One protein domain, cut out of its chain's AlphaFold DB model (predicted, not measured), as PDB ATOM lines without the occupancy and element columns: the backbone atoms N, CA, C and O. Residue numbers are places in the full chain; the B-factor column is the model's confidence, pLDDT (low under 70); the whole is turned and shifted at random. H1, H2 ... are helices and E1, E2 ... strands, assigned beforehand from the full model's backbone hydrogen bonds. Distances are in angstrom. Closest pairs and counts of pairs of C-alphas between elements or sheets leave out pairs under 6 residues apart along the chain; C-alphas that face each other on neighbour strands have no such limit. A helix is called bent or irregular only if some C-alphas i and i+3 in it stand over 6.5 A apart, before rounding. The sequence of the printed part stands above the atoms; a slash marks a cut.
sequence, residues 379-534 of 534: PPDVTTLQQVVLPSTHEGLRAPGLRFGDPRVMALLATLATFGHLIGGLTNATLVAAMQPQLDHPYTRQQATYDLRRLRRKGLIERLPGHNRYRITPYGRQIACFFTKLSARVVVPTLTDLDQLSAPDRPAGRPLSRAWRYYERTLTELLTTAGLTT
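AT A GLANCE: This is residues 379 to 534 of the 534 residues of an uncharacterized protein of Actinomadura parvosata subsp. kistnae (UniProt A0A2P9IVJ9). A head of short helices and two tiny strand hairpins packs round H5 and the start of the long helix H6, whose far part leaves the head as an arm; beyond a loop, H7 folds back toward the head's level without packing on it. In the head H2 crosses H6a, H4 crosses between H2 and H5, and the hairpins E1-E2 and E3-E4 pack at the last residues of H5. The printed part has 156 residues with seven named helices and four named strands, in the order H1 E1 E2 H2 H3 H4 H5 E3 E4 H6 H7; each sheet is one antiparallel pair. The class is mostly helix, and the whole is loose, with a radius of gyration of the C-alphas of 21.9 A and spans of 71 by 36 by 30 A.

HOW THE PARTS SIT: H1, residues 382 to 389, touches no helix. E1, residues 392 to 394, and E2, residues 397 to 399, form a hairpin, with N 392 and O 399 3.0 A apart. H2, residues 407 to 417, touches H6a, residues 474 to 489, at a steep tilt of 58 degrees, opposite ways; their closest C-alphas, Leu 413 and Ala 480, are 4.7 A apart. H3, residues 421 to 424, touches no helix. H4, residues 428 to 438, touches H2 at a steep tilt of 63 degrees, opposite ways, closest at the C-alphas of Ala 411 and Gln 438, 6.0 A. H5, residues 445 to 457, touches H4 about perpendicular at 77 degrees; the closest C-alphas, Asn 428 and Ala 448, are 5.6 A apart. The closest C-alphas of E2 and H5, Ala 399 and Arg 457, are 5.5 A apart. E3, residues 461 to 463, and E4, residues 470 to 472, form a hairpin, with N 471 and O 462 2.8 A apart. H1 and H6a are near each other. H7, residues 511 to 529, is apart from H6a and H6b, residues 492 to 502. Every O i to N i+4 pair is within hydrogen-bond range in H1, H2, H5, H6a, H6b and H7, but 5 of 7 in H4; H3 is too short for such a pair.

IN THESE COORDINATES: H1 begins at C-alpha 382, (-0.616, -15.093, -43.278). H2 is 15.0 A long, H4 16.0 A and H5 18.2 A. H4 is only just irregular: C-alphas 434 and 437 are 6.8 A apart. H6, residues 474 to 502, was assigned as one helix by its hydrogen bonds but is bent, with C-alphas 489 and 492 6.5 A apart; its arms H6a, 21.8 A, and H6b, 14.9 A, stand at a shallow tilt of 20 degrees. H7 is 27.3 A long and ends at C-alpha 529, (4.990, -3.531, -74.662).

THE WHOLE: The outline is only just elongated, and the C-alphas farthest apart, Gly 466 and Pro 511, are 72.1 A apart. Residues 492 to 523, of which 492 to 502 belong to H6 and 511 to 523 to H7, stand free, as do residues 526 to 531, of which 526 to 529 belong to H7. The printed part has no cut and no long link. The mean pLDDT of the printed part is 77.8; 38 residues are under 70, among them 417 to 425 and 502 to 514.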
ATOM      1  N   PRO A 379       9.190 -15.124 -46.627       67.19
ATOM      2  CA  PRO A 379       8.154 -14.361 -45.952       67.19
ATOM      3  C   PRO A 379       7.287 -15.318 -45.114       67.19
ATOM      4  O   PRO A 379       6.996 -16.428 -45.570       67.19
ATOM      5  N   PRO A 380       6.935 -14.944 -43.873       79.44
ATOM      6  CA  PRO A 380       6.007 -15.733 -43.072       79.44
ATOM      7  C   PRO A 380       4.654 -15.836 -43.784       79.44
ATOM      8  O   PRO A 380       4.245 -14.904 -44.480       79.44
ATOM      9  N   ASP A 381       3.952 -16.952 -43.592       82.25
ATOM     10  CA  ASP A 381       2.579 -17.083 -44.076       82.25
ATOM     11  C   ASP A 381       1.617 -16.146 -43.315       82.25
ATOM     12  O   ASP A 381       1.954 -15.538 -42.290       82.25
ATOM     13  N   VAL A 382       0.398 -16.001 -43.839       83.94
ATOM     14  CA  VAL A 382      -0.616 -15.093 -43.278       83.94
ATOM     15  C   VAL A 382      -0.961 -15.463 -41.834       83.94
ATOM     16  O   VAL A 382      -1.067 -14.580 -40.983       83.94
ATOM     17  N   THR A 383      -1.076 -16.757 -41.533       87.06
ATOM     18  CA  THR A 383      -1.376 -17.263 -40.186       87.06
ATOM     19  C   THR A 383      -0.285 -16.869 -39.196       87.06
ATOM     20  O   THR A 383      -0.570 -16.364 -38.110       87.06
ATOM     21  N   THR A 384       0.975 -17.029 -39.586       85.44
ATOM     22  CA  THR A 384       2.149 -16.641 -38.809       85.44
ATOM     23  C   THR A 384       2.170 -15.132 -38.578       85.44
ATOM     24  O   THR A 384       2.391 -14.676 -37.456       85.44
ATOM     25  N   LEU A 385       1.883 -14.332 -39.611       85.75
ATOM     26  CA  LEU A 385       1.782 -12.877 -39.477       85.75
ATOM     27  C   LEU A 385       0.696 -12.469 -38.484       85.75
ATOM     28  O   LEU A 385       0.958 -11.668 -37.583       85.75
ATOM     29  N   GLN A 386      -0.495 -13.053 -38.596       88.31
ATOM     30  CA  GLN A 386      -1.595 -12.808 -37.665       88.31
ATOM     31  C   GLN A 386      -1.208 -13.201 -36.238       88.31
ATOM     32  O   GLN A 386      -1.404 -12.413 -35.313       88.31
ATOM     33  N   GLN A 387      -0.582 -14.364 -36.052       88.62
ATOM     34  CA  GLN A 387      -0.102 -14.813 -34.747       88.62
ATOM     35  C   GLN A 387       0.957 -13.886 -34.157       88.62
ATOM     36  O   GLN A 387       1.005 -13.738 -32.940       88.62
ATOM     37  N   VAL A 388       1.804 -13.247 -34.963       90.75
ATOM     38  CA  VAL A 388       2.780 -12.266 -34.472       90.75
ATOM     39  C   VAL A 388       2.086 -10.965 -34.081       90.75
ATOM     40  O   VAL A 388       2.274 -10.503 -32.953       90.75
ATOM     41  N   VAL A 389       1.281 -10.394 -34.981       91.81
ATOM     42  CA  VAL A 389       0.710  -9.040 -34.870       91.81
ATOM     43  C   VAL A 389      -0.432  -8.965 -33.856       91.81
ATOM     44  O   VAL A 389      -0.549  -7.975 -33.128       91.81
ATOM     45  N   LEU A 390      -1.244 -10.018 -33.752       92.25
ATOM     46  CA  LEU A 390      -2.393 -10.099 -32.849       92.25
ATOM     47  C   LEU A 390      -2.031 -10.801 -31.532       92.25
ATOM     48  O   LEU A 390      -1.020 -11.503 -31.447       92.25
ATOM     49  N   PRO A 391      -2.802 -10.611 -30.446       91.62
ATOM     50  CA  PRO A 391      -2.678 -11.453 -29.261       91.62
ATOM     51  C   PRO A 391      -2.857 -12.932 -29.630       91.62
ATOM     52  O   PRO A 391      -3.797 -13.279 -30.333       91.62
ATOM     53  N   SER A 392      -1.968 -13.795 -29.145       87.56
ATOM     54  CA  SER A 392      -2.020 -15.243 -29.395       87.56
ATOM     55  C   SER A 392      -1.738 -16.019 -28.112       87.56
ATOM     56  O   SER A 392      -1.322 -15.433 -27.108       87.56
ATOM     57  N   THR A 393      -1.945 -17.331 -28.139       82.88
ATOM     58  CA  THR A 393      -1.571 -18.241 -27.051       82.88
ATOM     59  C   THR A 393      -0.461 -19.156 -27.545       82.88
ATOM     60  O   THR A 393      -0.586 -19.755 -28.606       82.88
ATOM     61  N   HIS A 394       0.617 -19.261 -26.776       73.69
ATOM     62  CA  HIS A 394       1.717 -20.185 -27.037       73.69
ATOM     63  C   HIS A 394       1.984 -20.970 -25.755       73.69
ATOM     64  O   HIS A 394       2.107 -20.361 -24.690       73.69
ATOM     65  N   GLU A 395       2.026 -22.303 -25.845       72.31
ATOM     66  CA  GLU A 395       2.220 -23.203 -24.691       72.31
ATOM     67  C   GLU A 395       1.269 -22.889 -23.515       72.31
ATOM     68  O   GLU A 395       1.674 -22.795 -22.359       72.31
ATOM     69  N   GLY A 396      -0.010 -22.633 -23.815       75.69
ATOM     70  CA  GLY A 396      -1.035 -22.320 -22.807       75.69
ATOM     71  C   GLY A 396      -0.955 -20.914 -22.196       75.69
ATOM     72  O   GLY A 396      -1.808 -20.546 -21.393       75.69
ATOM     73  N   LEU A 397       0.019 -20.083 -22.587       80.06
ATOM     74  CA  LEU A 397       0.197 -18.729 -22.057       80.06
ATOM     75  C   LEU A 397      -0.149 -17.649 -23.088       80.06
ATOM     76  O   LEU A 397       0.317 -17.664 -24.228       80.06
ATOM     77  N   ARG A 398      -0.907 -16.633 -22.657       87.19
ATOM     78  CA  ARG A 398      -1.263 -15.480 -23.500       87.19
ATOM     79  C   ARG A 398      -0.042 -14.600 -23.802       87.19
ATOM     80  O   ARG A 398       0.648 -14.107 -22.898       87.19
ATOM     81  N   ALA A 399       0.187 -14.348 -25.086       88.19
ATOM     82  CA  ALA A 399       1.260 -13.539 -25.646       88.19
ATOM     83  C   ALA A 399       0.687 -12.271 -26.319       88.19
ATOM     84  O   ALA A 399      -0.030 -12.373 -27.318       88.19
ATOM     85  N   PRO A 400       0.994 -11.059 -25.815       92.69
ATOM     86  CA  PRO A 400       0.565  -9.808 -26.448       92.69
ATOM     87  C   PRO A 400       1.097  -9.658 -27.884       92.69
ATOM     88  O   PRO A 400       2.278  -9.903 -28.132       92.69
ATOM     89  N   GLY A 401       0.244  -9.228 -28.818       92.38
ATOM     90  CA  GLY A 401       0.572  -9.114 -30.248       92.38
ATOM     91  C   GLY A 401       1.535  -7.982 -30.569       92.38
ATOM     92  O   GLY A 401       1.358  -6.895 -30.038       92.38
ATOM     93  N   LEU A 402       2.550  -8.234 -31.395       94.12
ATOM     94  CA  LEU A 402       3.596  -7.314 -31.856       94.12
ATOM     95  C   LEU A 402       3.107  -6.533 -33.085       94.12
ATOM     96  O   LEU A 402       3.341  -6.937 -34.221       94.12
ATOM     97  N   ARG A 403       2.400  -5.422 -32.851       92.12
ATOM     98  CA  ARG A 403       1.783  -4.615 -33.913       92.12
ATOM     99  C   ARG A 403       2.827  -4.042 -34.876       92.12
ATOM    100  O   ARG A 403       3.742  -3.348 -34.445       92.12
ATOM    101  N   PHE A 404       2.675  -4.320 -36.169       87.44
ATOM    102  CA  PHE A 404       3.482  -3.684 -37.211       87.44
ATOM    103  C   PHE A 404       3.211  -2.172 -37.238       87.44
ATOM    104  O   PHE A 404       2.068  -1.756 -37.058       87.44
ATOM    105  N   GLY A 405       4.254  -1.362 -37.425       80.81
ATOM    106  CA  GLY A 405       4.159   0.103 -37.421       80.81
ATOM    107  C   GLY A 405       4.187   0.759 -36.035       80.81
ATOM    108  O   GLY A 405       4.459   1.951 -35.949       80.81
ATOM    109  N   ASP A 406       3.994   0.008 -34.942       89.00
ATOM    110  CA  ASP A 406       4.219   0.534 -33.589       89.00
ATOM    111  C   ASP A 406       5.721   0.843 -33.396       89.00
ATOM    112  O   ASP A 406       6.542  -0.069 -33.565       89.00
ATOM    113  N   PRO A 407       6.114   2.083 -33.035       84.44
ATOM    114  CA  PRO A 407       7.524   2.479 -32.976       84.44
ATOM    115  C   PRO A 407       8.371   1.602 -32.050       84.44
ATOM    116  O   PRO A 407       9.486   1.207 -32.397       84.44
ATOM    117  N   ARG A 408       7.825   1.211 -30.891       89.62
ATOM    118  CA  ARG A 408       8.523   0.358 -29.924       89.62
ATOM    119  C   ARG A 408       8.658  -1.071 -30.435       89.62
ATOM    120  O   ARG A 408       9.704  -1.685 -30.232       89.62
ATOM    121  N   VAL A 409       7.642  -1.616 -31.101       91.38
ATOM    122  CA  VAL A 409       7.730  -2.943 -31.729       91.38
ATOM    123  C   VAL A 409       8.722  -2.935 -32.890       91.38
ATOM    124  O   VAL A 409       9.531  -3.855 -32.990       91.38
ATOM    125  N   MET A 410       8.709  -1.907 -33.739       85.56
ATOM    126  CA  MET A 410       9.634  -1.802 -34.868       85.56
ATOM    127  C   MET A 410      11.085  -1.661 -34.403       85.56
ATOM    128  O   MET A 410      11.941  -2.382 -34.913       85.56
ATOM    129  N   ALA A 411      11.358  -0.848 -33.376       80.38
ATOM    130  CA  ALA A 411      12.678  -0.761 -32.744       80.38
ATOM    131  C   ALA A 411      13.105  -2.092 -32.091       80.38
ATOM    132  O   ALA A 411      14.264  -2.513 -32.180       80.38
ATOM    133  N   LEU A 412      12.160  -2.813 -31.478       88.12
ATOM    134  CA  LEU A 412      12.416  -4.127 -30.890       88.12
ATOM    135  C   LEU A 412      12.802  -5.150 -31.965       88.12
ATOM    136  O   LEU A 412      13.808  -5.841 -31.825       88.12
ATOM    137  N   LEU A 413      12.045  -5.225 -33.060       84.88
ATOM    138  CA  LEU A 413      12.326  -6.123 -34.182       84.88
ATOM    139  C   LEU A 413      13.599  -5.717 -34.934       84.88
ATOM    140  O   LEU A 413      14.372  -6.592 -35.310       84.88
ATOM    141  N   ALA A 414      13.882  -4.419 -35.076       71.94
ATOM    142  CA  ALA A 414      15.158  -3.919 -35.589       71.94
ATOM    143  C   ALA A 414      16.325  -4.393 -34.721       71.94
ATOM    144  O   ALA A 414      17.295  -4.942 -35.242       71.94
ATOM    145  N   THR A 415      16.188  -4.303 -33.395       73.25
ATOM    146  CA  THR A 415      17.177  -4.814 -32.436       73.25
ATOM    147  C   THR A 415      17.401  -6.321 -32.592       73.25
ATOM    148  O   THR A 415      18.548  -6.775 -32.569       73.25
ATOM    149  N   LEU A 416      16.341  -7.104 -32.809       75.94
ATOM    150  CA  LEU A 416      16.439  -8.543 -33.083       75.94
ATOM    151  C   LEU A 416      17.022  -8.865 -34.470       75.94
ATOM    152  O   LEU A 416      17.643  -9.909 -34.640       75.94
ATOM    153  N   ALA A 417      16.844  -7.982 -35.454       66.94
ATOM    154  CA  ALA A 417      17.430  -8.110 -36.788       66.94
ATOM    155  C   ALA A 417      18.912  -7.686 -36.833       66.94
ATOM    156  O   ALA A 417      19.623  -8.009 -37.791       66.94
ATOM    157  N   THR A 418      19.405  -6.978 -35.808       62.09
ATOM    158  CA  THR A 418      20.848  -6.771 -35.620       62.09
ATOM    159  C   THR A 418      21.532  -8.068 -35.197       62.09
ATOM    160  O   THR A 418      20.887  -9.028 -34.809       62.09
ATOM    161  N   PHE A 419      22.859  -8.127 -35.258       48.66
ATOM    162  CA  PHE A 419      23.594  -9.355 -34.941       48.66
ATOM    163  C   PHE A 419      24.421  -9.284 -33.650       48.66
ATOM    164  O   PHE A 419      25.016 -10.283 -33.242       48.66
ATOM    165  N   GLY A 420      24.384  -8.147 -32.947       52.78
ATOM    166  CA  GLY A 420      25.196  -7.903 -31.748       52.78
ATOM    167  C   GLY A 420      24.904  -8.836 -30.563       52.78
ATOM    168  O   GLY A 420      25.745  -9.000 -29.684       52.78
ATOM    169  N   HIS A 421      23.743  -9.494 -30.540       59.81
ATOM    170  CA  HIS A 421      23.345 -10.430 -29.483       59.81
ATOM    171  C   HIS A 421      23.676 -11.901 -29.810       59.81
ATOM    172  O   HIS A 421      23.340 -12.775 -29.017       59.81
ATOM    173  N   LEU A 422      24.305 -12.225 -30.949       50.53
ATOM    174  CA  LEU A 422      24.550 -13.630 -31.325       50.53
ATOM    175  C   LEU A 422      25.696 -14.293 -30.559       50.53
ATOM    176  O   LEU A 422      25.605 -15.475 -30.250       50.53
ATOM    177  N   ILE A 423      26.724 -13.531 -30.188       46.31
ATOM    178  CA  ILE A 423      27.849 -14.029 -29.379       46.31
ATOM    179  C   ILE A 423      27.548 -13.878 -27.879       46.31
ATOM    180  O   ILE A 423      27.897 -14.720 -27.058       46.31
ATOM    181  N   GLY A 424      26.879 -12.781 -27.506       60.16
ATOM    182  CA  GLY A 424      26.622 -12.407 -26.113       60.16
ATOM    183  C   GLY A 424      25.220 -12.721 -25.593       60.16
ATOM    184  O   GLY A 424      24.957 -12.484 -24.419       60.16
ATOM    185  N   GLY A 425      24.303 -13.224 -26.415       68.62
ATOM    186  CA  GLY A 425      22.881 -13.302 -26.075       68.62
ATOM    187  C   GLY A 425      22.239 -11.934 -25.795       68.62
ATOM    188  O   GLY A 425      22.897 -10.908 -25.625       68.62
ATOM    189  N   LEU A 426      20.914 -11.916 -25.731       78.75
ATOM    190  CA  LEU A 426      20.124 -10.753 -25.352       78.75
ATOM    191  C   LEU A 426      19.848 -10.800 -23.842       78.75
ATOM    192  O   LEU A 426      19.406 -11.814 -23.310       78.75
ATOM    193  N   THR A 427      20.111  -9.709 -23.137       87.69
ATOM    194  CA  THR A 427      19.794  -9.504 -21.714       87.69
ATOM    195  C   THR A 427      18.925  -8.260 -21.551       87.69
ATOM    196  O   THR A 427      18.806  -7.458 -22.475       87.69
ATOM    197  N   ASN A 428      18.348  -8.058 -20.362       92.12
ATOM    198  CA  ASN A 428      17.604  -6.833 -20.053       92.12
ATOM    199  C   ASN A 428      18.463  -5.576 -20.289       92.12
ATOM    200  O   ASN A 428      18.062  -4.691 -21.034       92.12
ATOM    201  N   ALA A 429      19.678  -5.548 -19.731       85.62
ATOM    202  CA  ALA A 429      20.575  -4.402 -19.845       85.62
ATOM    203  C   ALA A 429      20.986  -4.118 -21.298       85.62
ATOM    204  O   ALA A 429      20.973  -2.968 -21.730       85.62
ATOM    205  N   THR A 430      21.308  -5.160 -22.073       80.06
ATOM    206  CA  THR A 430      21.682  -4.991 -23.487       80.06
ATOM    207  C   THR A 430      20.494  -4.572 -24.347       80.06
ATOM    208  O   THR A 430      20.683  -3.813 -25.290       80.06
ATOM    209  N   LEU A 431      19.278  -5.041 -24.033       85.50
ATOM    210  CA  LEU A 431      18.070  -4.618 -24.739       85.50
ATOM    211  C   LEU A 431      17.767  -3.143 -24.462       85.50
ATOM    212  O   LEU A 431      17.487  -2.408 -25.401       85.50
ATOM    213  N   VAL A 432      17.892  -2.693 -23.208       86.06
ATOM    214  CA  VAL A 432      17.731  -1.273 -22.864       86.06
ATOM    215  C   VAL A 432      18.716  -0.405 -23.636       86.06
ATOM    216  O   VAL A 432      18.301   0.532 -24.310       86.06
ATOM    217  N   ALA A 433      20.001  -0.761 -23.608       77.31
ATOM    218  CA  ALA A 433      21.036  -0.013 -24.317       77.31
ATOM    219  C   ALA A 433      20.792   0.058 -25.836       77.31
ATOM    220  O   ALA A 433      21.068   1.086 -26.445       77.31
ATOM    221  N   ALA A 434      20.267  -1.011 -26.445       69.88
ATOM    222  CA  ALA A 434      19.984  -1.053 -27.878       69.88
ATOM    223  C   ALA A 434      18.720  -0.271 -28.273       69.88
ATOM    224  O   ALA A 434      18.693   0.336 -29.340       69.88
ATOM    225  N   MET A 435      17.686  -0.277 -27.429       79.75
ATOM    226  CA  MET A 435      16.400   0.383 -27.689       79.75
ATOM    227  C   MET A 435      16.446   1.896 -27.454       79.75
ATOM    228  O   MET A 435      15.782   2.641 -28.167       79.75
ATOM    229  N   GLN A 436      17.241   2.348 -26.481       79.62
ATOM    230  CA  GLN A 436      17.328   3.753 -26.073       79.62
ATOM    231  C   GLN A 436      17.601   4.751 -27.223       79.62
ATOM    232  O   GLN A 436      16.933   5.779 -27.244       79.62
ATOM    233  N   PRO A 437      18.519   4.503 -28.181       68.56
ATOM    234  CA  PRO A 437      18.763   5.434 -29.290       68.56
ATOM    235  C   PRO A 437      17.728   5.360 -30.426       68.56
ATOM    236  O   PRO A 437      17.840   6.121 -31.380       68.56
ATOM    237  N   GLN A 438      16.768   4.429 -30.377       72.19
ATOM    238  CA  GLN A 438      15.785   4.201 -31.450       72.19
ATOM    239  C   GLN A 438      14.400   4.790 -31.142       72.19
ATOM    240  O   GLN A 438      13.501   4.674 -31.970       72.19
ATOM    241  N   LEU A 439      14.201   5.357 -29.949       74.50
ATOM    242  CA  LEU A 439      12.910   5.844 -29.468       74.50
ATOM    243  C   LEU A 439      13.038   7.266 -28.924       74.50
ATOM    244  O   LEU A 439      13.989   7.574 -28.214       74.50
ATOM    245  N   ASP A 440      12.018   8.091 -29.158       75.69
ATOM    246  CA  ASP A 440      11.987   9.496 -28.709       75.69
ATOM    247  C   ASP A 440      11.739   9.667 -27.196       75.69
ATOM    248  O   ASP A 440      11.556  10.769 -26.691       75.69
ATOM    249  N   HIS A 441      11.658   8.562 -26.454       82.25
ATOM    250  CA  HIS A 441      11.202   8.510 -25.070       82.25
ATOM    251  C   HIS A 441      11.944   7.403 -24.305       82.25
ATOM    252  O   HIS A 441      12.357   6.407 -24.909       82.25
ATOM    253  N   PRO A 442      12.150   7.547 -22.977       84.25
ATOM    254  CA  PRO A 442      12.986   6.623 -22.216       84.25
ATOM    255  C   PRO A 442      12.485   5.178 -22.248       84.25
ATOM    256  O   PRO A 442      11.327   4.907 -21.928       84.25
ATOM    257  N   TYR A 443      13.387   4.241 -22.558       89.62
ATOM    258  CA  TYR A 443      13.080   2.817 -22.559       89.62
ATOM    259  C   TYR A 443      13.581   2.152 -21.271       89.62
ATOM    260  O   TYR A 443      14.779   2.053 -21.010       89.62
ATOM    261  N   THR A 444      12.659   1.701 -20.420       94.62
ATOM    262  CA  THR A 444      12.989   1.299 -19.043       94.62
ATOM    263  C   THR A 444      13.331  -0.187 -18.901       94.62
ATOM    264  O   THR A 444      12.940  -1.038 -19.700       94.62
ATOM    265  N   ARG A 445      13.999  -0.560 -17.798       94.50
ATOM    266  CA  ARG A 445      14.250  -1.978 -17.468       94.50
ATOM    267  C   ARG A 445      12.960  -2.790 -17.307       94.50
ATOM    268  O   ARG A 445      12.941  -3.973 -17.640       94.50
ATOM    269  N   GLN A 446      11.886  -2.182 -16.806       95.62
ATOM    270  CA  GLN A 446      10.584  -2.842 -16.653       95.62
ATOM    271  C   GLN A 446       9.964  -3.137 -18.024       95.62
ATOM    272  O   GLN A 446       9.487  -4.248 -18.269       95.62
ATOM    273  N   GLN A 447      10.059  -2.174 -18.943       94.75
ATOM    274  CA  GLN A 447       9.667  -2.330 -20.340       94.75
ATOM    275  C   GLN A 447      10.481  -3.427 -21.041       94.75
ATOM    276  O   GLN A 447       9.890  -4.294 -21.683       94.75
ATOM    277  N   ALA A 448      11.798  -3.474 -20.823       93.94
ATOM    278  CA  ALA A 448      12.663  -4.538 -21.333       93.94
ATOM    279  C   ALA A 448      12.284  -5.928 -20.801       93.94
ATOM    280  O   ALA A 448      12.227  -6.889 -21.566       93.94
ATOM    281  N   THR A 449      11.968  -6.062 -19.509       95.12
ATOM    282  CA  THR A 449      11.488  -7.336 -18.939       95.12
ATOM    283  C   THR A 449      10.159  -7.760 -19.560       95.12
ATOM    284  O   THR A 449       9.976  -8.937 -19.887       95.12
ATOM    285  N   TYR A 450       9.238  -6.812 -19.753       94.94
ATOM    286  CA  TYR A 450       7.967  -7.066 -20.423       94.94
ATOM    287  C   TYR A 450       8.175  -7.538 -21.869       94.94
ATOM    288  O   TYR A 450       7.604  -8.561 -22.255       94.94
ATOM    289  N   ASP A 451       9.023  -6.853 -22.638       94.75
ATOM    290  CA  ASP A 451       9.273  -7.178 -24.043       94.75
ATOM    291  C   ASP A 451      10.033  -8.496 -24.204       94.75
ATOM    292  O   ASP A 451       9.632  -9.318 -25.019       94.75
ATOM    293  N   LEU A 452      11.044  -8.783 -23.377       94.38
ATOM    294  CA  LEU A 452      11.716 -10.092 -23.374       94.38
ATOM    295  C   LEU A 452      10.730 -11.228 -23.092       94.38
ATOM    296  O   LEU A 452      10.737 -12.253 -23.773       94.38
ATOM    297  N   ARG A 453       9.831 -11.044 -22.118       92.75
ATOM    298  CA  ARG A 453       8.781 -12.025 -21.820       92.75
ATOM    299  C   ARG A 453       7.819 -12.187 -22.996       92.75
ATOM    300  O   ARG A 453       7.449 -13.312 -23.318       92.75
ATOM    301  N   ARG A 454       7.420 -11.088 -23.635       93.69
ATOM    302  CA  ARG A 454       6.525 -11.080 -24.800       93.69
ATOM    303  C   ARG A 454       7.154 -11.786 -26.001       93.69
ATOM    304  O   ARG A 454       6.520 -12.671 -26.564       93.69
ATOM    305  N   LEU A 455       8.405 -11.468 -26.331       93.88
ATOM    306  CA  LEU A 455       9.179 -12.120 -27.391       93.88
ATOM    307  C   LEU A 455       9.349 -13.618 -27.135       93.88
ATOM    308  O   LEU A 455       9.178 -14.413 -28.056       93.88
ATOM    309  N   ARG A 456       9.639 -14.004 -25.883       93.19
ATOM    310  CA  ARG A 456       9.777 -15.414 -25.500       93.19
ATOM    311  C   ARG A 456       8.469 -16.168 -25.680       93.19
ATOM    312  O   ARG A 456       8.459 -17.239 -26.265       93.19
ATOM    313  N   ARG A 457       7.358 -15.590 -25.213       92.25
ATOM    314  CA  ARG A 457       6.028 -16.190 -25.380       92.25
ATOM    315  C   ARG A 457       5.643 -16.319 -26.847       92.25
ATOM    316  O   ARG A 457       5.006 -17.286 -27.198       92.25
ATOM    317  N   LYS A 458       6.042 -15.387 -27.708       91.38
ATOM    318  CA  LYS A 458       5.815 -15.495 -29.155       91.38
ATOM    319  C   LYS A 458       6.783 -16.463 -29.856       91.38
ATOM    320  O   LYS A 458       6.686 -16.619 -31.063       91.38
ATOM    321  N   GLY A 459       7.741 -17.063 -29.145       90.62
ATOM    322  CA  GLY A 459       8.741 -17.967 -29.721       90.62
ATOM    323  C   GLY A 459       9.855 -17.276 -30.516       90.62
ATOM    324  O   GLY A 459      10.661 -17.957 -31.143       90.62
ATOM    325  N   LEU A 460       9.945 -15.938 -30.503       90.88
ATOM    326  CA  LEU A 460      10.989 -15.198 -31.234       90.88
ATOM    327  C   LEU A 460      12.364 -15.323 -30.556       90.88
ATOM    328  O   LEU A 460      13.406 -15.219 -31.202       90.88
ATOM    329  N   ILE A 461      12.373 -15.531 -29.242       91.69
ATOM    330  CA  ILE A 461      13.585 -15.764 -28.458       91.69
ATOM    331  C   ILE A 461      13.354 -16.916 -27.491       91.69
ATOM    332  O   ILE A 461      12.233 -17.161 -27.053       91.69
ATOM    333  N   GLU A 462      14.428 -17.560 -27.072       91.56
ATOM    334  CA  GLU A 462      14.405 -18.593 -26.041       91.56
ATOM    335  C   GLU A 462      15.442 -18.282 -24.963       91.56
ATOM    336  O   GLU A 462      16.470 -17.650 -25.221       91.56
ATOM    337  N   ARG A 463      15.148 -18.670 -23.722       92.00
ATOM    338  CA  ARG A 463      16.020 -18.396 -22.577       92.00
ATOM    339  C   ARG A 463      17.075 -19.492 -22.464       92.00
ATOM    340  O   ARG A 463      16.739 -20.667 -22.514       92.00
ATOM    341  N   LEU A 464      18.329 -19.105 -22.255       85.69
ATOM    342  CA  LEU A 464      19.405 -20.052 -21.982       85.69
ATOM    343  C   LEU A 464      19.242 -20.653 -20.571       85.69
ATOM    344  O   LEU A 464      18.984 -19.891 -19.627       85.69
ATOM    345  N   PRO A 465      19.412 -21.978 -20.400       83.81
ATOM    346  CA  PRO A 465      19.362 -22.625 -19.088       83.81
ATOM    347  C   PRO A 465      20.332 -21.971 -18.097       83.81
ATOM    348  O   PRO A 465      21.436 -21.593 -18.471       83.81
ATOM    349  N   GLY A 466      19.910 -21.788 -16.843       83.00
ATOM    350  CA  GLY A 466      20.763 -21.232 -15.780       83.00
ATOM    351  C   GLY A 466      21.110 -19.739 -15.898       83.00
ATOM    352  O   GLY A 466      21.789 -19.204 -15.025       83.00
ATOM    353  N   HIS A 467      20.633 -19.022 -16.926       83.06
ATOM    354  CA  HIS A 467      21.012 -17.625 -17.165       83.06
ATOM    355  C   HIS A 467      19.806 -16.701 -17.402       83.06
ATOM    356  O   HIS A 467      18.762 -17.099 -17.914       83.06
ATOM    357  N   ASN A 468      19.946 -15.410 -17.081       86.75
ATOM    358  CA  ASN A 468      19.005 -14.343 -17.480       86.75
ATOM    359  C   ASN A 468      19.325 -13.817 -18.893       86.75
ATOM    360  O   ASN A 468      19.374 -12.610 -19.137       86.75
ATOM    361  N   ARG A 469      19.613 -14.741 -19.811       87.12
ATOM    362  CA  ARG A 469      20.103 -14.471 -21.162       87.12
ATOM    363  C   ARG A 469      19.252 -15.222 -22.171       87.12
ATOM    364  O   ARG A 469      18.845 -16.349 -21.912       87.12
ATOM    365  N   TYR A 470      19.004 -14.594 -23.307       89.75
ATOM    366  CA  TYR A 470      18.142 -15.113 -24.357       89.75
ATOM    367  C   TYR A 470      18.922 -15.252 -25.665       89.75
ATOM    368  O   TYR A 470      19.803 -14.440 -25.945       89.75
ATOM    369  N   ARG A 471      18.598 -16.259 -26.473       83.31
ATOM    370  CA  ARG A 471      19.061 -16.376 -27.864       83.31
ATOM    371  C   ARG A 471      17.873 -16.217 -28.808       83.31
ATOM    372  O   ARG A 471      16.748 -16.555 -28.448       83.31
ATOM    373  N   ILE A 472      18.117 -15.662 -29.990       82.06
ATOM    374  CA  ILE A 472      17.083 -15.519 -31.022       82.06
ATOM    375  C   ILE A 472      16.883 -16.856 -31.723       82.06
ATOM    376  O   ILE A 472      17.859 -17.492 -32.122       82.06
ATOM    377  N   THR A 473      15.625 -17.255 -31.895       84.69
ATOM    378  CA  THR A 473      15.263 -18.480 -32.616       84.69
ATOM    379  C   THR A 473      15.326 -18.252 -34.134       84.69
ATOM    380  O   THR A 473      15.230 -17.109 -34.595       84.69
ATOM    381  N   PRO A 474      15.453 -19.303 -34.967       75.62
ATOM    382  CA  PRO A 474      15.338 -19.164 -36.423       75.62
ATOM    383  C   PRO A 474      14.043 -18.452 -36.846       75.62
ATOM    384  O   PRO A 474      14.079 -17.537 -37.669       75.62
ATOM    385  N   TYR A 475      12.934 -18.796 -36.187       83.19
ATOM    386  CA  TYR A 475      11.635 -18.143 -36.334       83.19
ATOM    387  C   TYR A 475      11.684 -16.646 -35.989       83.19
ATOM    388  O   TYR A 475      11.261 -15.799 -36.773       83.19
ATOM    389  N   GLY A 476      12.273 -16.280 -34.848       84.44
ATOM    390  CA  GLY A 476      12.387 -14.879 -34.452       84.44
ATOM    391  C   GLY A 476      13.219 -14.041 -35.403       84.44
ATOM    392  O   GLY A 476      12.866 -12.894 -35.679       84.44
ATOM    393  N   ARG A 477      14.278 -14.627 -35.967       75.88
ATOM    394  CA  ARG A 477      15.068 -13.984 -37.018       75.88
ATOM    395  C   ARG A 477      14.237 -13.757 -38.278       75.88
ATOM    396  O   ARG A 477      14.319 -12.676 -38.851       75.88
ATOM    397  N   GLN A 478      13.432 -14.737 -38.685       79.00
ATOM    398  CA  GLN A 478      12.542 -14.610 -39.838       79.00
ATOM    399  C   GLN A 478      11.579 -13.438 -39.697       79.00
ATOM    400  O   GLN A 478      11.554 -12.562 -40.560       79.00
ATOM    401  N   ILE A 479      10.867 -13.369 -38.575       85.62
ATOM    402  CA  ILE A 479       9.910 -12.293 -38.307       85.62
ATOM    403  C   ILE A 479      10.605 -10.932 -38.211       85.62
ATOM    404  O   ILE A 479      10.174  -9.974 -38.853       85.62
ATOM    405  N   ALA A 480      11.708 -10.841 -37.463       82.50
ATOM    406  CA  ALA A 480      12.455  -9.597 -37.300       82.50
ATOM    407  C   ALA A 480      12.980  -9.061 -38.640       82.50
ATOM    408  O   ALA A 480      12.794  -7.883 -38.955       82.50
ATOM    409  N   CYS A 481      13.586  -9.922 -39.463       73.69
ATOM    410  CA  CYS A 481      14.063  -9.549 -40.792       73.69
ATOM    411  C   CYS A 481      12.915  -9.175 -41.735       73.69
ATOM    412  O   CYS A 481      13.051  -8.201 -42.470       73.69
ATOM    413  N   PHE A 482      11.797  -9.908 -41.721       81.00
ATOM    414  CA  PHE A 482      10.652  -9.605 -42.579       81.00
ATOM    415  C   PHE A 482      10.061  -8.227 -42.263       81.00
ATOM    416  O   PHE A 482       9.967  -7.394 -43.156       81.00
ATOM    417  N   PHE A 483       9.740  -7.946 -40.997       80.94
ATOM    418  CA  PHE A 483       9.105  -6.684 -40.590       80.94
ATOM    419  C   PHE A 483      10.005  -5.478 -40.874       80.94
ATOM    420  O   PHE A 483       9.557  -4.469 -41.415       80.94
ATOM    421  N   THR A 484      11.292  -5.586 -40.540       73.38
ATOM    422  CA  THR A 484      12.252  -4.491 -40.741       73.38
ATOM    423  C   THR A 484      12.505  -4.223 -42.222       73.38
ATOM    424  O   THR A 484      12.528  -3.063 -42.627       73.38
ATOM    425  N   LYS A 485      12.616  -5.268 -43.055       70.62
ATOM    426  CA  LYS A 485      12.731  -5.118 -44.514       70.62
ATOM    427  C   LYS A 485      11.443  -4.582 -45.135       70.62
ATOM    428  O   LYS A 485      11.534  -3.694 -45.972       70.62
ATOM    429  N   LEU A 486      10.274  -5.074 -44.724       77.62
ATOM    430  CA  LEU A 486       8.977  -4.601 -45.218       77.62
ATOM    431  C   LEU A 486       8.811  -3.102 -44.955       77.62
ATOM    432  O   LEU A 486       8.476  -2.344 -45.859       77.62
ATOM    433  N   SER A 487       9.123  -2.666 -43.736       74.50
ATOM    434  CA  SER A 487       9.100  -1.251 -43.374       74.50
ATOM    435  C   SER A 487      10.106  -0.438 -44.198       74.50
ATOM    436  O   SER A 487       9.712   0.509 -44.868       74.50
ATOM    437  N   ALA A 488      11.380  -0.837 -44.224       61.16
ATOM    438  CA  ALA A 488      12.443  -0.048 -44.847       61.16
ATOM    439  C   ALA A 488      12.461  -0.073 -46.387       61.16
ATOM    440  O   ALA A 488      13.019   0.837 -46.991       61.16
ATOM    441  N   ARG A 489      11.926  -1.122 -47.027       64.94
ATOM    442  CA  ARG A 489      12.022  -1.327 -48.487       64.94
ATOM    443  C   ARG A 489      10.704  -1.186 -49.231       64.94
ATOM    444  O   ARG A 489      10.742  -1.014 -50.441       64.94
ATOM    445  N   VAL A 490       9.574  -1.301 -48.538       72.88
ATOM    446  CA  VAL A 490       8.248  -1.175 -49.152       72.88
ATOM    447  C   VAL A 490       7.544   0.032 -48.557       72.88
ATOM    448  O   VAL A 490       7.368   1.028 -49.238       72.88
ATOM    449  N   VAL A 491       7.225  -0.000 -47.262       75.25
ATOM    450  CA  VAL A 491       6.362   1.021 -46.652       75.25
ATOM    451  C   VAL A 491       6.992   2.412 -46.683       75.25
ATOM    452  O   VAL A 491       6.364   3.338 -47.176       75.25
ATOM    453  N   VAL A 492       8.219   2.578 -46.182       68.25
ATOM    454  CA  VAL A 492       8.870   3.899 -46.119       68.25
ATOM    455  C   VAL A 492       9.118   4.479 -47.519       68.25
ATOM    456  O   VAL A 492       8.717   5.625 -47.730       68.25
ATOM    457  N   PRO A 493       9.696   3.739 -48.489       61.59
ATOM    458  CA  PRO A 493       9.838   4.240 -49.855       61.59
ATOM    459  C   PRO A 493       8.496   4.584 -50.500       61.59
ATOM    460  O   PRO A 493       8.334   5.706 -50.952       61.59
ATOM    461  N   THR A 494       7.496   3.697 -50.441       71.69
ATOM    462  CA  THR A 494       6.179   3.969 -51.036       71.69
ATOM    463  C   THR A 494       5.497   5.174 -50.399       71.69
ATOM    464  O   THR A 494       4.912   5.975 -51.112       71.69
ATOM    465  N   LEU A 495       5.575   5.349 -49.076       73.62
ATOM    466  CA  LEU A 495       5.040   6.547 -48.425       73.62
ATOM    467  C   LEU A 495       5.801   7.812 -48.836       73.62
ATOM    468  O   LEU A 495       5.177   8.851 -49.005       73.62
ATOM    469  N   THR A 496       7.118   7.722 -49.032       68.56
ATOM    470  CA  THR A 496       7.938   8.841 -49.522       68.56
ATOM    471  C   THR A 496       7.557   9.207 -50.957       68.56
ATOM    472  O   THR A 496       7.400  10.382 -51.270       68.56
ATOM    473  N   ASP A 497       7.363   8.211 -51.819       70.00
ATOM    474  CA  ASP A 497       6.941   8.407 -53.205       70.00
ATOM    475  C   ASP A 497       5.511   8.963 -53.268       70.00
ATOM    476  O   ASP A 497       5.241   9.894 -54.020       70.00
ATOM    477  N   LEU A 498       4.596   8.450 -52.440       75.88
ATOM    478  CA  LEU A 498       3.229   8.963 -52.329       75.88
ATOM    479  C   LEU A 498       3.200  10.403 -51.812       75.88
ATOM    480  O   LEU A 498       2.406  11.192 -52.313       75.88
ATOM    481  N   ASP A 499       4.058  10.764 -50.859       73.00
ATOM    482  CA  ASP A 499       4.199  12.141 -50.376       73.00
ATOM    483  C   ASP A 499       4.734  13.065 -51.485       73.00
ATOM    484  O   ASP A 499       4.191  14.142 -51.718       73.00
ATOM    485  N   GLN A 500       5.714  12.603 -52.271       68.12
ATOM    486  CA  GLN A 500       6.201  13.329 -53.451       68.12
ATOM    487  C   GLN A 500       5.131  13.499 -54.536       68.12
ATOM    488  O   GLN A 500       5.083  14.546 -55.179       68.12
ATOM    489  N   LEU A 501       4.281  12.489 -54.741       70.19
ATOM    490  CA  LEU A 501       3.161  12.532 -55.688       70.19
ATOM    491  C   LEU A 501       1.989  13.384 -55.178       70.19
ATOM    492  O   LEU A 501       1.239  13.926 -55.986       70.19
ATOM    493  N   SER A 502       1.826  13.490 -53.857       67.69
ATOM    494  CA  SER A 502       0.761  14.264 -53.202       67.69
ATOM    495  C   SER A 502       1.162  15.714 -52.933       67.69
ATOM    496  O   SER A 502       0.301  16.540 -52.620       67.69
ATOM    497  N   ALA A 503       2.452  16.044 -53.049       58.16
ATOM    498  CA  ALA A 503       2.924  17.415 -52.980       58.16
ATOM    499  C   ALA A 503       2.245  18.232 -54.098       58.16
ATOM    500  O   ALA A 503       2.296  17.818 -55.259       58.16
ATOM    501  N   PRO A 504       1.608  19.380 -53.786       55.56
ATOM    502  CA  PRO A 504       0.978  20.208 -54.807       55.56
ATOM    503  C   PRO A 504       2.007  20.535 -55.886       55.56
ATOM    504  O   PRO A 504       3.162  20.836 -55.563       55.56
ATOM    505  N   ASP A 505       1.585  20.447 -57.152       52.41
ATOM    506  CA  ASP A 505       2.426  20.722 -58.315       52.41
ATOM    507  C   ASP A 505       3.217  22.010 -58.049       52.41
ATOM    508  O   ASP A 505       2.652  23.106 -57.963       52.41
ATOM    509  N   ARG A 506       4.542  21.891 -57.870       50.91
ATOM    510  CA  ARG A 506       5.414  23.072 -57.890       50.91
ATOM    511  C   ARG A 506       5.086  23.819 -59.181       50.91
ATOM    512  O   ARG A 506       5.005  23.153 -60.216       50.91
ATOM    513  N   PRO A 507       4.910  25.153 -59.152       51.06
ATOM    514  CA  PRO A 507       4.387  25.897 -60.289       51.06
ATOM    515  C   PRO A 507       5.134  25.500 -61.564       51.06
ATOM    516  O   PRO A 507       6.364  25.584 -61.638       51.06
ATOM    517  N   ALA A 508       4.371  24.973 -62.527       53.19
ATOM    518  CA  ALA A 508       4.871  24.472 -63.795       53.19
ATOM    519  C   ALA A 508       5.693  25.566 -64.477       53.19
ATOM    520  O   ALA A 508       5.167  26.611 -64.851       53.19
ATOM    521  N   GLY A 509       6.998  25.331 -64.607       48.22
ATOM    522  CA  GLY A 509       7.906  26.414 -64.949       48.22
ATOM    523  C   GLY A 509       9.043  26.082 -65.893       48.22
ATOM    524  O   GLY A 509       9.912  26.932 -65.996       48.22
ATOM    525  N   ARG A 510       9.096  24.918 -66.572       59.69
ATOM    526  CA  ARG A 510      10.014  24.711 -67.721       59.69
ATOM    527  C   ARG A 510       9.429  23.750 -68.775       59.69
ATOM    528  O   ARG A 510       9.169  22.594 -68.442       59.69
ATOM    529  N   PRO A 511       9.299  24.167 -70.053       63.12
ATOM    530  CA  PRO A 511       8.900  23.307 -71.179       63.12
ATOM    531  C   PRO A 511       9.705  22.000 -71.278       63.12
ATOM    532  O   PRO A 511       9.164  20.953 -71.629       63.12
ATOM    533  N   LEU A 512      10.979  22.052 -70.881       60.03
ATOM    534  CA  LEU A 512      11.897  20.915 -70.885       60.03
ATOM    535  C   LEU A 512      11.445  19.777 -69.957       60.03
ATOM    536  O   LEU A 512      11.543  18.608 -70.314       60.03
ATOM    537  N   SER A 513      10.899  20.103 -68.784       57.12
ATOM    538  CA  SER A 513      10.453  19.101 -67.810       57.12
ATOM    539  C   SER A 513       9.203  18.361 -68.288       57.12
ATOM    540  O   SER A 513       9.054  17.172 -68.020       57.12
ATOM    541  N   ARG A 514       8.325  19.037 -69.042       67.19
ATOM    542  CA  ARG A 514       7.145  18.406 -69.655       67.19
ATOM    543  C   ARG A 514       7.545  17.478 -70.802       67.19
ATOM    544  O   ARG A 514       7.008  16.380 -70.902       67.19
ATOM    545  N   ALA A 515       8.510  17.897 -71.623       73.38
ATOM    546  CA  ALA A 515       9.067  17.067 -72.689       73.38
ATOM    547  C   ALA A 515       9.780  15.823 -72.133       73.38
ATOM    548  O   ALA A 515       9.569  14.723 -72.634       73.38
ATOM    549  N   TRP A 516      10.552  15.978 -71.050       69.75
ATOM    550  CA  TRP A 516      11.268  14.873 -70.412       69.75
ATOM    551  C   TRP A 516      10.329  13.814 -69.822       69.75
ATOM    552  O   TRP A 516      10.489  12.630 -70.097       69.75
ATOM    553  N   ARG A 517       9.287  14.229 -69.087       68.69
ATOM    554  CA  ARG A 517       8.294  13.287 -68.536       68.69
ATOM    555  C   ARG A 517       7.496  12.570 -69.626       68.69
ATOM    556  O   ARG A 517       7.148  11.405 -69.461       68.69
ATOM    557  N   TYR A 518       7.193  13.255 -70.731       76.88
ATOM    558  CA  TYR A 518       6.535  12.622 -71.875       76.88
ATOM    559  C   TYR A 518       7.433  11.542 -72.493       76.88
ATOM    560  O   TYR A 518       6.974  10.424 -72.696       76.88
ATOM    561  N   TYR A 519       8.718  11.850 -72.691       83.25
ATOM    562  CA  TYR A 519       9.713  10.888 -73.158       83.25
ATOM    563  C   TYR A 519       9.835   9.667 -72.232       83.25
ATOM    564  O   TYR A 519       9.736   8.541 -72.711       83.25
ATOM    565  N   GLU A 520       9.990   9.865 -70.917       78.88
ATOM    566  CA  GLU A 520      10.108   8.757 -69.952       78.88
ATOM    567  C   GLU A 520       8.880   7.845 -69.967       78.88
ATOM    568  O   GLU A 520       9.014   6.619 -69.948       78.88
ATOM    569  N   ARG A 521       7.678   8.425 -70.053       84.81
ATOM    570  CA  ARG A 521       6.434   7.655 -70.105       84.81
ATOM    571  C   ARG A 521       6.331   6.836 -71.392       84.81
ATOM    572  O   ARG A 521       6.083   5.638 -71.317       84.81
ATOM    573  N   THR A 522       6.595   7.442 -72.549       83.75
ATOM    574  CA  THR A 522       6.564   6.736 -73.839       83.75
ATOM    575  C   THR A 522       7.637   5.650 -73.921       83.75
ATOM    576  O   THR A 522       7.380   4.567 -74.441       83.75
ATOM    577  N   LEU A 523       8.827   5.896 -73.366       78.88
ATOM    578  CA  LEU A 523       9.887   4.894 -73.284       78.88
ATOM    579  C   LEU A 523       9.474   3.717 -72.388       78.88
ATOM    580  O   LEU A 523       9.683   2.564 -72.755       78.88
ATOM    581  N   THR A 524       8.851   3.998 -71.245       75.12
ATOM    582  CA  THR A 524       8.359   2.964 -70.322       75.12
ATOM    583  C   THR A 524       7.254   2.123 -70.961       75.12
ATOM    584  O   THR A 524       7.286   0.898 -70.864       75.12
ATOM    585  N   GLU A 525       6.314   2.748 -71.674       79.81
ATOM    586  CA  GLU A 525       5.266   2.055 -72.439       79.81
ATOM    587  C   GLU A 525       5.862   1.155 -73.532       79.81
ATOM    588  O   GLU A 525       5.459  -0.001 -73.661       79.81
ATOM    589  N   LEU A 526       6.873   1.632 -74.268       79.44
ATOM    590  CA  LEU A 526       7.598   0.843 -75.273       79.44
ATOM    591  C   LEU A 526       8.301  -0.372 -74.663       79.44
ATOM    592  O   LEU A 526       8.185  -1.478 -75.185       79.44
ATOM    593  N   LEU A 527       9.002  -0.179 -73.545       67.81
ATOM    594  CA  LEU A 527       9.713  -1.258 -72.858       67.81
ATOM    595  C   LEU A 527       8.748  -2.289 -72.254       67.81
ATOM    596  O   LEU A 527       9.025  -3.488 -72.311       67.81
ATOM    597  N   THR A 528       7.594  -1.837 -71.757       72.75
ATOM    598  CA  THR A 528       6.529  -2.708 -71.235       72.75
ATOM    599  C   THR A 528       5.882  -3.516 -72.355       72.75
ATOM    600  O   THR A 528       5.733  -4.729 -72.239       72.75
ATOM    601  N   THR A 529       5.572  -2.871 -73.481       75.31
ATOM    602  CA  THR A 529       4.990  -3.531 -74.662       75.31
ATOM    603  C   THR A 529       5.967  -4.530 -75.289       75.31
ATOM    604  O   THR A 529       5.553  -5.565 -75.803       75.31
ATOM    605  N   ALA A 530       7.272  -4.264 -75.195       71.06
ATOM    606  CA  ALA A 530       8.329  -5.173 -75.631       71.06
ATOM    607  C   ALA A 530       8.634  -6.311 -74.629       71.06
ATOM    608  O   ALA A 530       9.498  -7.139 -74.910       71.06
ATOM    609  N   GLY A 531       7.970  -6.362 -73.465       56.81
ATOM    610  CA  GLY A 531       8.217  -7.375 -72.428       56.81
ATOM    611  C   GLY A 531       9.594  -7.270 -71.758       56.81
ATOM    612  O   GLY A 531      10.074  -8.241 -71.178       56.81
ATOM    613  N   LEU A 532      10.248  -6.109 -71.857       54.41
ATOM    614  CA  LEU A 532      11.609  -5.855 -71.366       54.41
ATOM    615  C   LEU A 532      11.644  -5.260 -69.949       54.41
ATOM    616  O   LEU A 532      12.720  -4.995 -69.416       54.41
ATOM    617  N   THR A 533      10.485  -5.067 -69.325       47.69
ATOM    618  CA  THR A 533      10.348  -4.664 -67.920       47.69
ATOM    619  C   THR A 533       9.740  -5.805 -67.105       47.69
ATOM    620  O   THR A 533       8.678  -6.312 -67.462       47.69
ATOM    621  N   THR A 534      10.432  -6.203 -66.031       44.34
ATOM    622  CA  THR A 534       9.994  -7.191 -65.021       44.34
ATOM    623  C   THR A 534       9.017  -6.624 -64.013       44.34
ATOM    624  O   THR A 534       9.293  -5.492 -63.550       44.34
TER     625      THR A 534